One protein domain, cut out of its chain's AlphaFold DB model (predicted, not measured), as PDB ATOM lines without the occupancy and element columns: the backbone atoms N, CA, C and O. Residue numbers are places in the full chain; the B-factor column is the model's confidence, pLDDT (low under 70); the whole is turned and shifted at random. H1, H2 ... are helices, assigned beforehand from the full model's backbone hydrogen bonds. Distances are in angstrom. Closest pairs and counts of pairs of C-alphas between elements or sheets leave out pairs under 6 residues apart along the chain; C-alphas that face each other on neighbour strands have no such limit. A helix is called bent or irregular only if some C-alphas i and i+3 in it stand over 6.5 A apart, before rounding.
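Overview. This is residues 16 to 77 of the 79 residues of an uncharacterized protein of Subdoligranulum sp. AM23-21AC (UniProt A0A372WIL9). Two helices, the long H3 and the shorter H1, run side by side and the same way, and the chain between them folds back past the short helix H2, which lies off to one side of the pair. Beyond a kink near residue 69 an arm sticks out, residues 69 to 77, of which 69 to 76 belong to H3, and it adds to the length of an elongated outline of 43 by 23 by 17 A. The printed part has 62 residues with three named helices, in the order H1, H2, H3, and no named strand; the class is all helix. The whole is only just loose, close to compact, with a radius of gyration of the C-alphas of 12.9 A.

Along the chain. H3, the longest helix, holds residues 54 to 76 and measures 30.2 A from first to last C-alpha. It begins with C-alpha 54 at (116.533, 132.557, 219.861) and ends with C-alpha 76 at (142.426, 144.109, 209.370). H3 is irregular, with C-alphas 68 and 71 standing 7.8 A apart, and it has a kink of 58 degrees near residue 69. H1 holds residues 22 to 36, 21.0 A from first to last C-alpha, and begins with C-alpha 22 at (118.387, 121.475, 228.646). H2 holds residues 43 to 46, 5.1 A from first to last C-alpha.

Arrangement. H3 touches H1, with 9 pairs of C-alphas within 8 A; the closest C-alphas are those of Ile 34 and Leu 64, 6.5 A apart. Their lines stand at a shallow tilt of 16 degrees, the same way, though the line of the irregular H3 is a rough one. H2 is close to H3 but not clearly touching it; the closest C-alphas are those of Leu 46 and Phe 57, 6.6 A apart. H2 is also close to H1 but not clearly touching it, and here the closest C-alphas are those of Ser 26 and Asn 45, 7.5 A apart. In H1 every O i to N i+4 pair is within hydrogen-bond range, in H3 17 of 19 are, and H2 is too short for such a pair.

Size, cuts and confidence. The two C-alphas farthest apart are those of Gly 19 and Glu 77, at 43.6 A. Residues 69 to 77, of which 69 to 76 belong to H3, stand free; without them the body has 53 residues, spans 31 by 23 by 16 A and has a radius of gyration of 10.5 A. The links H1 to H2, of 6 residues, and H2 to H3, of 7 residues, are short. The printed part has no cut. The mean pLDDT of the printed part is 88.2, and no printed residue is under 70.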
ATOM      1  N   GLN A  16     129.713 121.155 236.590       88.25
ATOM      2  CA  GLN A  16     128.696 120.156 236.921       88.25
ATOM      3  C   GLN A  16     127.471 120.299 236.006       88.25
ATOM      4  O   GLN A  16     126.711 121.256 236.113       88.25
ATOM      5  N   LEU A  17     127.261 119.314 235.127       87.56
ATOM      6  CA  LEU A  17     126.132 119.287 234.180       87.56
ATOM      7  C   LEU A  17     124.892 118.559 234.720       87.56
ATOM      8  O   LEU A  17     123.841 118.558 234.087       87.56
ATOM      9  N   SER A  18     124.998 117.900 235.875       87.25
ATOM     10  CA  SER A  18     123.867 117.188 236.471       87.25
ATOM     11  C   SER A  18     122.813 118.180 236.972       87.25
ATOM     12  O   SER A  18     123.128 119.053 237.778       87.25
ATOM     13  N   GLY A  19     121.572 118.029 236.502       86.88
ATOM     14  CA  GLY A  19     120.423 118.821 236.951       86.88
ATOM     15  C   GLY A  19     120.278 120.202 236.305       86.88
ATOM     16  O   GLY A  19     119.411 120.964 236.725       86.88
ATOM     17  N   ILE A  20     121.094 120.538 235.299       88.94
ATOM     18  CA  ILE A  20     120.949 121.809 234.574       88.94
ATOM     19  C   ILE A  20     119.795 121.748 233.571       88.94
ATOM     20  O   ILE A  20     119.424 120.677 233.085       88.94
ATOM     21  N   GLN A  21     119.245 122.913 233.233       87.25
ATOM     22  CA  GLN A  21     118.213 123.009 232.205       87.25
ATOM     23  C   GLN A  21     118.767 122.589 230.828       87.25
ATOM     24  O   GLN A  21     119.928 122.891 230.532       87.25
ATOM     25  N   PRO A  22     117.956 121.934 229.970       86.19
ATOM     26  CA  PRO A  22     118.387 121.475 228.646       86.19
ATOM     27  C   PRO A  22     119.028 122.573 227.790       86.19
ATOM     28  O   PRO A  22     120.031 122.332 227.128       86.19
ATOM     29  N   GLU A  23     118.506 123.793 227.871       86.81
ATOM     30  CA  GLU A  23     119.058 124.952 227.171       86.81
ATOM     31  C   GLU A  23     120.498 125.272 227.596       86.81
ATOM     32  O   GLU A  23     121.390 125.416 226.759       86.81
ATOM     33  N   LEU A  24     120.762 125.302 228.905       88.38
ATOM     34  CA  LEU A  24     122.101 125.549 229.444       88.38
ATOM     35  C   LEU A  24     123.081 124.445 229.037       88.38
ATOM     36  O   LEU A  24     124.258 124.713 228.793       88.38
ATOM     37  N   TYR A  25     122.592 123.208 228.922       89.00
ATOM     38  CA  TYR A  25     123.381 122.101 228.399       89.00
ATOM     39  C   TYR A  25     123.747 122.316 226.925       89.00
ATOM     40  O   TYR A  25     124.912 122.146 226.559       89.00
ATOM     41  N   SER A  26     122.799 122.746 226.089       89.06
ATOM     42  CA  SER A  26     123.057 123.072 224.680       89.06
ATOM     43  C   SER A  26     124.092 124.189 224.532       89.06
ATOM     44  O   SER A  26     125.039 124.046 223.757       89.06
ATOM     45  N   VAL A  27     123.972 125.262 225.321       90.88
ATOM     46  CA  VAL A  27     124.937 126.375 225.326       90.88
ATOM     47  C   VAL A  27     126.323 125.902 225.772       90.88
ATOM     48  O   VAL A  27     127.318 126.231 225.124       90.88
ATOM     49  N   TYR A  28     126.411 125.077 226.821       91.19
ATOM     50  CA  TYR A  28     127.678 124.486 227.263       91.19
ATOM     51  C   TYR A  28     128.327 123.645 226.155       91.19
ATOM     52  O   TYR A  28     129.522 123.793 225.886       91.19
ATOM     53  N   GLN A  29     127.554 122.784 225.484       90.56
ATOM     54  CA  GLN A  29     128.082 121.945 224.406       90.56
ATOM     55  C   GLN A  29     128.532 122.775 223.204       90.56
ATOM     56  O   GLN A  29     129.575 122.472 222.621       90.56
ATOM     57  N   ALA A  30     127.806 123.846 222.872       92.06
ATOM     58  CA  ALA A  30     128.199 124.789 221.833       92.06
ATOM     59  C   ALA A  30     129.515 125.499 222.179       92.06
ATOM     60  O   ALA A  30     130.451 125.479 221.382       92.06
ATOM     61  N   ALA A  31     129.628 126.058 223.387       91.06
ATOM     62  CA  ALA A  31     130.845 126.719 223.851       91.06
ATOM     63  C   ALA A  31     132.050 125.764 223.841       91.06
ATOM     64  O   ALA A  31     133.129 126.117 223.358       91.06
ATOM     65  N   LYS A  32     131.855 124.519 224.299       90.75
ATOM     66  CA  LYS A  32     132.886 123.476 224.275       90.75
ATOM     67  C   LYS A  32     133.299 123.122 222.853       90.75
ATOM     68  O   LYS A  32     134.494 123.022 222.581       90.75
ATOM     69  N   ALA A  33     132.337 122.952 221.947       90.94
ATOM     70  CA  ALA A  33     132.588 122.672 220.536       90.94
ATOM     71  C   ALA A  33     133.414 123.786 219.880       90.94
ATOM     72  O   ALA A  33     134.443 123.497 219.272       90.94
ATOM     73  N   ILE A  34     133.023 125.048 220.078       90.31
ATOM     74  CA  ILE A  34     133.722 126.222 219.538       90.31
ATOM     75  C   ILE A  34     135.150 126.308 220.089       90.31
ATOM     76  O   ILE A  34     136.094 126.459 219.320       90.31
ATOM     77  N   SER A  35     135.322 126.162 221.405       88.94
ATOM     78  CA  SER A  35     136.628 126.315 222.057       88.94
ATOM     79  C   SER A  35     137.616 125.194 221.730       88.94
ATOM     80  O   SER A  35     138.819 125.426 221.763       88.94
ATOM     81  N   THR A  36     137.135 123.973 221.484       87.75
ATOM     82  CA  THR A  36     137.997 122.785 221.317       87.75
ATOM     83  C   THR A  36     138.034 122.254 219.885       87.75
ATOM     84  O   THR A  36     138.768 121.310 219.605       87.75
ATOM     85  N   GLY A  37     137.219 122.804 218.980       84.50
ATOM     86  CA  GLY A  37     137.017 122.261 217.635       84.50
ATOM     87  C   GLY A  37     136.290 120.907 217.607       84.50
ATOM     88  O   GLY A  37     136.350 120.197 216.603       84.50
ATOM     89  N   SER A  38     135.627 120.511 218.699       84.25
ATOM     90  CA  SER A  38     134.904 119.233 218.796       84.25
ATOM     91  C   SER A  38     133.496 119.301 218.186       84.25
ATOM     92  O   SER A  38     132.911 120.369 218.033       84.25
ATOM     93  N   ARG A  39     132.917 118.144 217.839       78.25
ATOM     94  CA  ARG A  39     131.578 118.032 217.219       78.25
ATOM     95  C   ARG A  39     130.470 117.738 218.240       78.25
ATOM     96  O   ARG A  39     129.632 116.873 218.011       78.25
ATOM     97  N   ASN A  40     130.481 118.429 219.378       79.75
ATOM     98  CA  ASN A  40     129.554 118.133 220.481       79.75
ATOM     99  C   ASN A  40     128.144 118.721 220.295       79.75
ATOM    100  O   ASN A  40     127.251 118.399 221.075       79.75
ATOM    101  N   ILE A  41     127.936 119.568 219.283       78.44
ATOM    102  CA  ILE A  41     126.627 120.120 218.928       78.44
ATOM    103  C   ILE A  41     126.355 119.909 217.438       78.44
ATOM    104  O   ILE A  41     127.240 120.097 216.600       78.44
ATOM    105  N   THR A  42     125.136 119.486 217.104       81.69
ATOM    106  CA  THR A  42     124.703 119.276 215.716       81.69
ATOM    107  C   THR A  42     123.807 120.415 215.239       81.69
ATOM    108  O   THR A  42     123.200 121.123 216.043       81.69
ATOM    109  N   LEU A  43     123.659 120.557 213.917       81.50
ATOM    110  CA  LEU A  43     122.715 121.514 213.332       81.50
ATOM    111  C   LEU A  43     121.273 121.257 213.801       81.50
ATOM    112  O   LEU A  43     120.527 122.200 214.025       81.50
ATOM    113  N   ALA A  44     120.901 119.990 214.009       84.88
ATOM    114  CA  ALA A  44     119.583 119.626 214.523       84.88
ATOM    115  C   ALA A  44     119.362 120.110 215.966       84.88
ATOM    116  O   ALA A  44     118.253 120.507 216.306       84.88
ATOM    117  N   ASN A  45     120.407 120.126 216.803       83.25
ATOM    118  CA  ASN A  45     120.304 120.686 218.152       83.25
ATOM    119  C   ASN A  45     120.099 122.204 218.109       83.25
ATOM    120  O   ASN A  45     119.268 122.714 218.847       83.25
ATOM    121  N   LEU A  46     120.812 122.903 217.221       85.00
ATOM    122  CA  LEU A  46     120.677 124.354 217.040       85.00
ATOM    123  C   LEU A  46     119.328 124.768 216.442       85.00
ATOM    124  O   LEU A  46     118.867 125.869 216.705       85.00
ATOM    125  N   ALA A  47     118.712 123.904 215.637       86.12
ATOM    126  CA  ALA A  47     117.415 124.155 215.014       86.12
ATOM    127  C   ALA A  47     116.220 123.803 215.918       86.12
ATOM    128  O   ALA A  47     115.075 123.941 215.490       86.12
ATOM    129  N   SER A  48     116.463 123.303 217.135       88.31
ATOM    130  CA  SER A  48     115.409 122.918 218.070       88.31
ATOM    131  C   SER A  48     115.115 124.067 219.043       88.31
ATOM    132  O   SER A  48     115.925 124.301 219.941       88.31
ATOM    133  N   PRO A  49     113.953 124.737 218.938       84.44
ATOM    134  CA  PRO A  49     113.587 125.835 219.838       84.44
ATOM    135  C   PRO A  49     113.359 125.376 221.290       84.44
ATOM    136  O   PRO A  49     113.404 126.179 222.213       84.44
ATOM    137  N   GLU A  50     113.138 124.076 221.507       86.38
ATOM    138  CA  GLU A  50     113.028 123.465 222.841       86.38
ATOM    139  C   GLU A  50     114.394 123.305 223.530       86.38
ATOM    140  O   GLU A  50     114.474 123.225 224.756       86.38
ATOM    141  N   LEU A  51     115.470 123.230 222.742       86.62
ATOM    142  CA  LEU A  51     116.837 123.038 223.224       86.62
ATOM    143  C   LEU A  51     117.677 124.310 223.146       86.62
ATOM    144  O   LEU A  51     118.667 124.410 223.868       86.62
ATOM    145  N   VAL A  52     117.339 125.228 222.246       89.50
ATOM    146  CA  VAL A  52     118.085 126.454 221.976       89.50
ATOM    147  C   VAL A  52     117.075 127.560 221.693       89.50
ATOM    148  O   VAL A  52     116.412 127.551 220.662       89.50
ATOM    149  N   THR A  53     116.966 128.510 222.616       91.19
ATOM    150  CA  THR A  53     116.174 129.731 222.422       91.19
ATOM    151  C   THR A  53     116.792 130.619 221.346       91.19
ATOM    152  O   THR A  53     117.967 130.466 220.999       91.19
ATOM    153  N   ASP A  54     116.030 131.588 220.841       90.88
ATOM    154  CA  ASP A  54     116.533 132.557 219.861       90.88
ATOM    155  C   ASP A  54     117.744 133.331 220.409       90.88
ATOM    156  O   ASP A  54     118.749 133.507 219.710       90.88
ATOM    157  N   GLU A  55     117.707 133.715 221.687       91.00
ATOM    158  CA  GLU A  55     118.834 134.327 222.389       91.00
ATOM    159  C   GLU A  55     120.059 133.402 222.443       91.00
ATOM    160  O   GLU A  55     121.171 133.824 222.106       91.00
ATOM    161  N   ALA A  56     119.883 132.136 222.836       91.44
ATOM    162  CA  ALA A  56     120.978 131.170 222.884       91.44
ATOM    163  C   ALA A  56     121.568 130.918 221.487       91.44
ATOM    164  O   ALA A  56     122.791 130.884 221.325       91.44
ATOM    165  N   PHE A  57     120.719 130.800 220.465       91.38
ATOM    166  CA  PHE A  57     121.139 130.636 219.077       91.38
ATOM    167  C   PHE A  57     121.966 131.836 218.607       91.38
ATOM    168  O   PHE A  57     123.059 131.658 218.062       91.38
ATOM    169  N   HIS A  58     121.496 133.055 218.881       92.94
ATOM    170  CA  HIS A  58     122.211 134.282 218.545       92.94
ATOM    171  C   HIS A  58     123.605 134.326 219.187       92.94
ATOM    172  O   HIS A  58     124.594 134.588 218.498       92.94
ATOM    173  N   LEU A  59     123.715 134.004 220.481       93.25
ATOM    174  CA  LEU A  59     125.001 133.958 221.188       93.25
ATOM    175  C   LEU A  59     125.960 132.925 220.584       93.25
ATOM    176  O   LEU A  59     127.140 133.222 220.385       93.25
ATOM    177  N   ILE A  60     125.458 131.734 220.252       91.94
ATOM    178  CA  ILE A  60     126.259 130.668 219.639       91.94
ATOM    179  C   ILE A  60     126.775 131.099 218.261       91.94
ATOM    180  O   ILE A  60     127.953 130.907 217.958       91.94
ATOM    181  N   VAL A  61     125.925 131.712 217.433       91.94
ATOM    182  CA  VAL A  61     126.316 132.211 216.107       91.94
ATOM    183  C   VAL A  61     127.349 133.330 216.223       91.94
ATOM    184  O   VAL A  61     128.366 133.291 215.530       91.94
ATOM    185  N   CYS A  62     127.149 134.290 217.127       93.94
ATOM    186  CA  CYS A  62     128.119 135.354 217.386       93.94
ATOM    187  C   CYS A  62     129.480 134.789 217.822       93.94
ATOM    188  O   CYS A  62     130.513 135.179 217.274       93.94
ATOM    189  N   ALA A  63     129.492 133.814 218.735       93.25
ATOM    190  CA  ALA A  63     130.715 133.144 219.167       93.25
ATOM    191  C   ALA A  63     131.404 132.382 218.019       93.25
ATOM    192  O   ALA A  63     132.626 132.449 217.889       93.25
ATOM    193  N   LEU A  64     130.643 131.710 217.146       91.06
ATOM    194  CA  LEU A  64     131.176 131.036 215.954       91.06
ATOM    195  C   LEU A  64     131.825 132.018 214.974       91.06
ATOM    196  O   LEU A  64     132.904 131.745 214.449       91.06
ATOM    197  N   LEU A  65     131.176 133.156 214.722       92.94
ATOM    198  CA  LEU A  65     131.705 134.189 213.833       92.94
ATOM    199  C   LEU A  65     132.998 134.788 214.392       92.94
ATOM    200  O   LEU A  65     133.967 134.927 213.646       92.94
ATOM    201  N   LEU A  66     133.046 135.070 215.696       92.31
ATOM    202  CA  LEU A  66     134.257 135.540 216.371       92.31
ATOM    203  C   LEU A  66     135.375 134.493 216.334       92.31
ATOM    204  O   LEU A  66     136.508 134.830 216.009       92.31
ATOM    205  N   ALA A  67     135.071 133.222 216.594       90.50
ATOM    206  CA  ALA A  67     136.067 132.156 216.531       90.50
ATOM    207  C   ALA A  67     136.631 131.967 215.112       90.50
ATOM    208  O   ALA A  67     137.812 131.667 214.951       90.50
ATOM    209  N   LYS A  68     135.803 132.155 214.077       90.69
ATOM    210  CA  LYS A  68     136.207 131.959 212.680       90.69
ATOM    211  C   LYS A  68     136.917 133.170 212.072       90.69
ATOM    212  O   LYS A  68     137.844 132.991 211.285       90.69
ATOM    213  N   TYR A  69     136.461 134.380 212.380       93.19
ATOM    214  CA  TYR A  69     136.901 135.601 211.699       93.19
ATOM    215  C   TYR A  69     137.508 136.647 212.632       93.19
ATOM    216  O   TYR A  69     138.077 137.614 212.137       93.19
ATOM    217  N   GLY A  70     137.417 136.480 213.952       90.69
ATOM    218  CA  GLY A  70     137.842 137.488 214.925       90.69
ATOM    219  C   GLY A  70     139.298 137.906 214.750       90.69
ATOM    220  O   GLY A  70     139.581 139.095 214.681       90.69
ATOM    221  N   ASP A  71     140.209 136.947 214.572       90.50
ATOM    222  CA  ASP A  71     141.622 137.260 214.321       90.50
ATOM    223  C   ASP A  71     141.818 138.019 212.997       90.50
ATOM    224  O   ASP A  71     142.518 139.030 212.950       90.50
ATOM    225  N   ALA A  72     141.133 137.601 211.928       91.81
ATOM    226  CA  ALA A  72     141.196 138.285 210.639       91.81
ATOM    227  C   ALA A  72     140.704 139.737 210.739       91.81
ATOM    228  O   ALA A  72     141.362 140.624 210.205       91.81
ATOM    229  N   ILE A  73     139.601 139.985 211.451       89.19
ATOM    230  CA  ILE A  73     139.032 141.325 211.668       89.19
ATOM    231  C   ILE A  73     139.992 142.194 212.490       89.19
ATOM    232  O   ILE A  73     140.332 143.299 212.069       89.19
ATOM    233  N   LEU A  74     140.502 141.675 213.611       87.69
ATOM    234  CA  LEU A  74     141.432 142.399 214.486       87.69
ATOM    235  C   LEU A  74     142.761 142.734 213.794       87.69
ATOM    236  O   LEU A  74     143.406 143.730 214.121       87.69
ATOM    237  N   ASN A  75     143.202 141.888 212.864       86.19
ATOM    238  CA  ASN A  75     144.390 142.134 212.052       86.19
ATOM    239  C   ASN A  75     144.106 143.058 210.854       86.19
ATOM    240  O   ASN A  75     145.041 143.671 210.342       86.19
ATOM    241  N   PHE A  76     142.846 143.180 210.421       83.25
ATOM    242  CA  PHE A  76     142.426 144.109 209.370       83.25
ATOM    243  C   PHE A  76     142.399 145.557 209.871       83.25
ATOM    244  O   PHE A  76     142.884 146.435 209.173       83.25
ATOM    245  N   GLU A  77     141.903 145.799 211.090       70.81
ATOM    246  CA  GLU A  77     141.877 147.140 211.709       70.81
ATOM    247  C   GLU A  77     143.265 147.684 212.078       70.81
ATOM    248  O   GLU A  77     143.436 148.888 212.246       70.81
TER     249      GLU A  77